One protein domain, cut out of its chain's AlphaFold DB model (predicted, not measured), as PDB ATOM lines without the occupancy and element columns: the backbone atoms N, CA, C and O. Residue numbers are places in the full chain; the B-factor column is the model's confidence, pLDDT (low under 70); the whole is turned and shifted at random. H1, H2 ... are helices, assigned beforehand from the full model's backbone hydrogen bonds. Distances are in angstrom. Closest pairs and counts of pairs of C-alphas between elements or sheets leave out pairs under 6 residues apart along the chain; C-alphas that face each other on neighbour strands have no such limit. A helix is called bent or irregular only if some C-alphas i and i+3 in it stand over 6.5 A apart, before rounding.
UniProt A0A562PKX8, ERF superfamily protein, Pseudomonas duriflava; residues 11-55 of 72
ATOM      1  N   ALA A  11      -9.544  59.969  -5.335       82.19
ATOM      2  CA  ALA A  11     -10.562  59.197  -6.040       82.19
ATOM      3  C   ALA A  11      -9.952  58.378  -7.187       82.19
ATOM      4  O   ALA A  11     -10.306  57.215  -7.366       82.19
ATOM      5  N   LYS A  12      -8.991  58.952  -7.921       84.88
ATOM      6  CA  LYS A  12      -8.248  58.248  -8.973       84.88
ATOM      7  C   LYS A  12      -7.407  57.101  -8.406       84.88
ATOM      8  O   LYS A  12      -7.462  55.998  -8.944       84.88
ATOM      9  N   ALA A  13      -6.677  57.339  -7.313       82.50
ATOM     10  CA  ALA A  13      -5.895  56.310  -6.626       82.50
ATOM     11  C   ALA A  13      -6.789  55.190  -6.062       82.50
ATOM     12  O   ALA A  13      -6.465  54.013  -6.194       82.50
ATOM     13  N   LEU A  14      -7.950  55.539  -5.496       81.75
ATOM     14  CA  LEU A  14      -8.935  54.573  -4.999       81.75
ATOM     15  C   LEU A  14      -9.540  53.725  -6.121       81.75
ATOM     16  O   LEU A  14      -9.642  52.512  -5.964       81.75
ATOM     17  N   ALA A  15      -9.917  54.336  -7.247       84.12
ATOM     18  CA  ALA A  15     -10.474  53.613  -8.388       84.12
ATOM     19  C   ALA A  15      -9.450  52.644  -9.000       84.12
ATOM     20  O   ALA A  15      -9.784  51.496  -9.290       84.12
ATOM     21  N   ALA A  16      -8.194  53.080  -9.141       84.38
ATOM     22  CA  ALA A  16      -7.108  52.228  -9.619       84.38
ATOM     23  C   ALA A  16      -6.825  51.070  -8.647       84.38
ATOM     24  O   ALA A  16      -6.732  49.920  -9.071       84.38
ATOM     25  N   ALA A  17      -6.777  51.347  -7.341       83.00
ATOM     26  CA  ALA A  17      -6.600  50.311  -6.333       83.00
ATOM     27  C   ALA A  17      -7.760  49.305  -6.321       83.00
ATOM     28  O   ALA A  17      -7.516  48.109  -6.236       83.00
ATOM     29  N   GLN A  18      -9.014  49.751  -6.450       80.94
ATOM     30  CA  GLN A  18     -10.163  48.842  -6.518       80.94
ATOM     31  C   GLN A  18     -10.148  47.947  -7.757       80.94
ATOM     32  O   GLN A  18     -10.561  46.796  -7.658       80.94
ATOM     33  N   ALA A  19      -9.674  48.448  -8.899       83.12
ATOM     34  CA  ALA A  19      -9.553  47.646 -10.114       83.12
ATOM     35  C   ALA A  19      -8.460  46.566 -10.005       83.12
ATOM     36  O   ALA A  19      -8.582  45.513 -10.624       83.12
ATOM     37  N   GLU A  20      -7.405  46.823  -9.226       84.31
ATOM     38  CA  GLU A  20      -6.282  45.896  -9.021       84.31
ATOM     39  C   GLU A  20      -6.488  44.915  -7.850       84.31
ATOM     40  O   GLU A  20      -5.794  43.902  -7.777       84.31
ATOM     41  N   ILE A  21      -7.404  45.190  -6.912       81.31
ATOM     42  CA  ILE A  21      -7.679  44.286  -5.786       81.31
ATOM     43  C   ILE A  21      -8.394  43.034  -6.298       81.31
ATOM     44  O   ILE A  21      -9.556  43.068  -6.701       81.31
ATOM     45  N   GLU A  22      -7.710  41.901  -6.202       78.44
ATOM     46  CA  GLU A  22      -8.298  40.598  -6.480       78.44
ATOM     47  C   GLU A  22      -9.077  40.041  -5.280       78.44
ATOM     48  O   GLU A  22      -8.823  40.359  -4.110       78.44
ATOM     49  N   ASN A  23     -10.031  39.155  -5.577       73.69
ATOM     50  CA  ASN A  23     -10.786  38.443  -4.555       73.69
ATOM     51  C   ASN A  23      -9.853  37.550  -3.728       73.69
ATOM     52  O   ASN A  23      -9.147  36.703  -4.272       73.69
ATOM     53  N   ALA A  24      -9.904  37.692  -2.401       77.81
ATOM     54  CA  ALA A  24      -9.178  36.806  -1.500       77.81
ATOM     55  C   ALA A  24      -9.623  35.350  -1.712       77.81
ATOM     56  O   ALA A  24     -10.825  35.050  -1.741       77.81
ATOM     57  N   ALA A  25      -8.651  34.447  -1.866       73.00
ATOM     58  CA  ALA A  25      -8.921  33.023  -1.979       73.00
ATOM     59  C   ALA A  25      -9.712  32.557  -0.749       73.00
ATOM     60  O   ALA A  25      -9.443  32.980   0.367       73.00
ATOM     61  N   LYS A  26     -10.722  31.704  -0.945       68.25
ATOM     62  CA  LYS A  26     -11.448  31.071   0.165       68.25
ATOM     63  C   LYS A  26     -10.718  29.785   0.550       68.25
ATOM     64  O   LYS A  26     -11.198  28.693   0.228       68.25
ATOM     65  N   GLY A  27      -9.522  29.923   1.122       67.44
ATOM     66  CA  GLY A  27      -8.627  28.801   1.408       67.44
ATOM     67  C   GLY A  27      -9.003  28.017   2.664       67.44
ATOM     68  O   GLY A  27      -8.718  26.824   2.760       67.44
ATOM     69  N   SER A  28      -9.699  28.647   3.609       72.50
ATOM     70  CA  SER A  28     -10.003  28.030   4.898       72.50
ATOM     71  C   SER A  28     -11.355  27.320   4.895       72.50
ATOM     72  O   SER A  28     -12.347  27.841   4.390       72.50
ATOM     73  N   VAL A  29     -11.419  26.113   5.463       70.50
ATOM     74  CA  VAL A  29     -12.638  25.290   5.523       70.50
ATOM     75  C   VAL A  29     -13.143  25.243   6.960       70.50
ATOM     76  O   VAL A  29     -12.406  24.852   7.859       70.50
ATOM     77  N   ASN A  30     -14.408  25.600   7.188       71.12
ATOM     78  CA  ASN A  30     -15.034  25.419   8.497       71.12
ATOM     79  C   ASN A  30     -15.348  23.922   8.720       71.12
ATOM     80  O   ASN A  30     -16.177  23.383   7.980       71.12
ATOM     81  N   PRO A  31     -14.773  23.250   9.739       70.94
ATOM     82  CA  PRO A  31     -14.981  21.817   9.977       70.94
ATOM     83  C   PRO A  31     -16.438  21.433  10.271       70.94
ATOM     84  O   PRO A  31     -16.851  20.314   9.977       70.94
ATOM     85  N   HIS A  32     -17.232  22.354  10.821       74.06
ATOM     86  CA  HIS A  32     -18.615  22.099  11.230       74.06
ATOM     87  C   HIS A  32     -19.626  22.338  10.107       74.06
ATOM     88  O   HIS A  32     -20.618  21.625  10.002       74.06
ATOM     89  N   PHE A  33     -19.369  23.334   9.257       70.44
ATOM     90  CA  PHE A  33     -20.286  23.753   8.190       70.44
ATOM     91  C   PHE A  33     -19.799  23.389   6.779       70.44
ATOM     92  O   PHE A  33     -20.512  23.650   5.817       70.44
ATOM     93  N   LYS A  34     -18.590  22.815   6.640       68.38
ATOM     94  CA  LYS A  34     -17.907  22.469   5.370       68.38
ATOM     95  C   LYS A  34     -17.823  23.611   4.344       68.38
ATOM     96  O   LYS A  34     -17.476  23.388   3.187       68.38
ATOM     97  N   ASN A  35     -18.088  24.841   4.769       75.31
ATOM     98  CA  ASN A  35     -18.035  26.022   3.923       75.31
ATOM     99  C   ASN A  35     -16.615  26.580   3.875       75.31
ATOM    100  O   ASN A  35     -15.913  26.621   4.889       75.31
ATOM    101  N   ARG A  36     -16.226  27.043   2.685       75.38
ATOM    102  CA  ARG A  36     -14.961  27.739   2.459       75.38
ATOM    103  C   ARG A  36     -15.111  29.223   2.780       75.38
ATOM    104  O   ARG A  36     -16.048  29.862   2.296       75.38
ATOM    105  N   TYR A  37     -14.189  29.769   3.558       77.94
ATOM    106  CA  TYR A  37     -14.101  31.184   3.892       77.94
ATOM    107  C   TYR A  37     -12.713  31.723   3.548       77.94
ATOM    108  O   TYR A  37     -11.736  30.975   3.521       77.94
ATOM    109  N   ALA A  38     -12.650  33.017   3.240       75.56
ATOM    110  CA  ALA A  38     -11.384  33.722   3.108       75.56
ATOM    111  C   ALA A  38     -10.920  34.094   4.511       75.56
ATOM    112  O   ALA A  38     -11.673  34.733   5.257       75.56
ATOM    113  N   ASP A  39      -9.724  33.652   4.886       80.50
ATOM    114  CA  ASP A  39      -9.169  34.055   6.169       80.50
ATOM    115  C   ASP A  39      -8.806  35.545   6.146       80.50
ATOM    116  O   ASP A  39      -8.499  36.133   5.106       80.50
ATOM    117  N   LEU A  40      -8.816  36.174   7.318       78.56
ATOM    118  CA  LEU A  40      -8.389  37.559   7.460       78.56
ATOM    119  C   LEU A  40      -6.957  37.757   6.939       78.56
ATOM    120  O   LEU A  40      -6.670  38.799   6.347       78.56
ATOM    121  N   ALA A  41      -6.065  36.783   7.153       82.62
ATOM    122  CA  ALA A  41      -4.706  36.852   6.635       82.62
ATOM    123  C   ALA A  41      -4.688  36.880   5.099       82.62
ATOM    124  O   ALA A  41      -3.968  37.691   4.519       82.62
ATOM    125  N   GLU A  42      -5.525  36.070   4.442       82.19
ATOM    126  CA  GLU A  42      -5.649  36.052   2.977       82.19
ATOM    127  C   GLU A  42      -6.150  37.402   2.448       82.19
ATOM    128  O   GLU A  42      -5.550  37.959   1.532       82.19
ATOM    129  N   ILE A  43      -7.172  37.984   3.084       82.44
ATOM    130  CA  ILE A  43      -7.708  39.308   2.719       82.44
ATOM    131  C   ILE A  43      -6.642  40.405   2.853       82.44
ATOM    132  O   ILE A  43      -6.532  41.294   2.003       82.44
ATOM    133  N   LEU A  44      -5.849  40.367   3.925       82.25
ATOM    134  CA  LEU A  44      -4.782  41.342   4.142       82.25
ATOM    135  C   LEU A  44      -3.639  41.173   3.140       82.25
ATOM    136  O   LEU A  44      -3.085  42.179   2.702       82.25
ATOM    137  N   ASN A  45      -3.300  39.939   2.770       84.00
ATOM    138  CA  ASN A  45      -2.241  39.653   1.805       84.00
ATOM    139  C   ASN A  45      -2.600  40.114   0.388       84.00
ATOM    140  O   ASN A  45      -1.714  40.595  -0.312       84.00
ATOM    141  N   THR A  46      -3.871  40.037  -0.022       84.31
ATOM    142  CA  THR A  46      -4.296  40.566  -1.332       84.31
ATOM    143  C   THR A  46      -4.422  42.088  -1.324       84.31
ATOM    144  O   THR A  46      -3.985  42.758  -2.257       84.31
ATOM    145  N   SER A  47      -4.966  42.664  -0.250       83.75
ATOM    146  CA  SER A  47      -5.310  44.093  -0.220       83.75
ATOM    147  C   SER A  47      -4.119  45.008   0.094       83.75
ATOM    148  O   SER A  47      -4.015  46.103  -0.458       83.75
ATOM    149  N   ARG A  48      -3.198  44.593   0.980       84.56
ATOM    150  CA  ARG A  48      -2.037  45.411   1.392       84.56
ATOM    151  C   ARG A  48      -1.107  45.832   0.249       84.56
ATOM    152  O   ARG A  48      -0.767  47.018   0.231       84.56
ATOM    153  N   PRO A  49      -0.655  44.950  -0.663       86.31
ATOM    154  CA  PRO A  49       0.295  45.346  -1.701       86.31
ATOM    155  C   PRO A  49      -0.327  46.335  -2.689       86.31
ATOM    156  O   PRO A  49       0.308  47.331  -3.030       86.31
ATOM    157  N   VAL A  50      -1.589  46.120  -3.074       86.56
ATOM    158  CA  VAL A  50      -2.306  47.001  -4.006       86.56
ATOM    159  C   VAL A  50      -2.532  48.380  -3.391       86.56
ATOM    160  O   VAL A  50      -2.224  49.396  -4.005       86.56
ATOM    161  N   LEU A  51      -3.003  48.435  -2.144       84.56
ATOM    162  CA  LEU A  51      -3.252  49.713  -1.474       84.56
ATOM    163  C   LEU A  51      -1.950  50.473  -1.190       84.56
ATOM    164  O   LEU A  51      -1.900  51.682  -1.401       84.56
ATOM    165  N   SER A  52      -0.873  49.772  -0.819       85.38
ATOM    166  CA  SER A  52       0.440  50.397  -0.603       85.38
ATOM    167  C   SER A  52       1.029  50.971  -1.895       85.38
ATOM    168  O   SER A  52       1.612  52.051  -1.863       85.38
ATOM    169  N   LYS A  53       0.835  50.298  -3.039       85.31
ATOM    170  CA  LYS A  53       1.263  50.783  -4.363       85.31
ATOM    171  C   LYS A  53       0.616  52.124  -4.729       85.31
ATOM    172  O   LYS A  53       1.263  52.964  -5.344       85.31
ATOM    173  N   HIS A  54      -0.632  52.332  -4.312       85.81
ATOM    174  CA  HIS A  54      -1.394  53.562  -4.554       85.81
ATOM    175  C   HIS A  54      -1.305  54.580  -3.402       85.81
ATOM    176  O   HIS A  54      -2.023  55.576  -3.409       85.81
ATOM    177  N   GLY A  55      -0.439  54.353  -2.405       83.31
ATOM    178  CA  GLY A  55      -0.258  55.259  -1.260       83.31
ATOM    179  C   GLY A  55      -1.443  55.295  -0.285       83.31
ATOM    180  O   GLY A  55      -1.576  56.232   0.502       83.31
TER     181      GLY A  55
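Overview. This is residues 11 to 55 of the 72 residues of the protein "ERF superfamily protein" of Pseudomonas duriflava (UniProt A0A562PKX8). The printed part is a long, thin loop: H1 and the longer H2 run opposite ways, and the link between them, residues 21 to 39, reaches away to the far end near His 32 and folds back. Across this fold, residues 28 to 29 pair antiparallel with residues 36 to 37. The 45 residues, with two named helices, H1 then H2, and no named strand, are all helix in class. The whole is a loose rod, radius of gyration of the C-alphas 13.3 A, spanning 42 by 14 by 11 A.

Along the chain. H1, residues 11 to 20, begins at C-alpha 11 (-10.562, 59.197, -6.040) and is 14.3 A long from first to last C-alpha. H2, residues 40 to 53, is 20.2 A long and ends at C-alpha 53 (1.263, 50.783, -4.363). H2 is only just irregular: C-alphas 46 and 49 are 6.6 A apart.

Arrangement. H1 and H2 only just touch, with 3 pairs of C-alphas within 8 A, H2 with residues 50 to 51 alone. The closest C-alphas, of Ala 17 and Val 50, are 5.9 A apart. The helices run opposite ways at a steep tilt of 50 degrees. Every O i to N i+4 pair is within hydrogen-bond range in H1, and 8 of 10 in H2.

Size, cuts and confidence. The C-alphas farthest apart, of Lys 12 and His 32, are 42.7 A apart. The printed part has no cut, and the link from H1 to H2 is long. Residues 26 to 27 and residue 34 have pLDDT under 70.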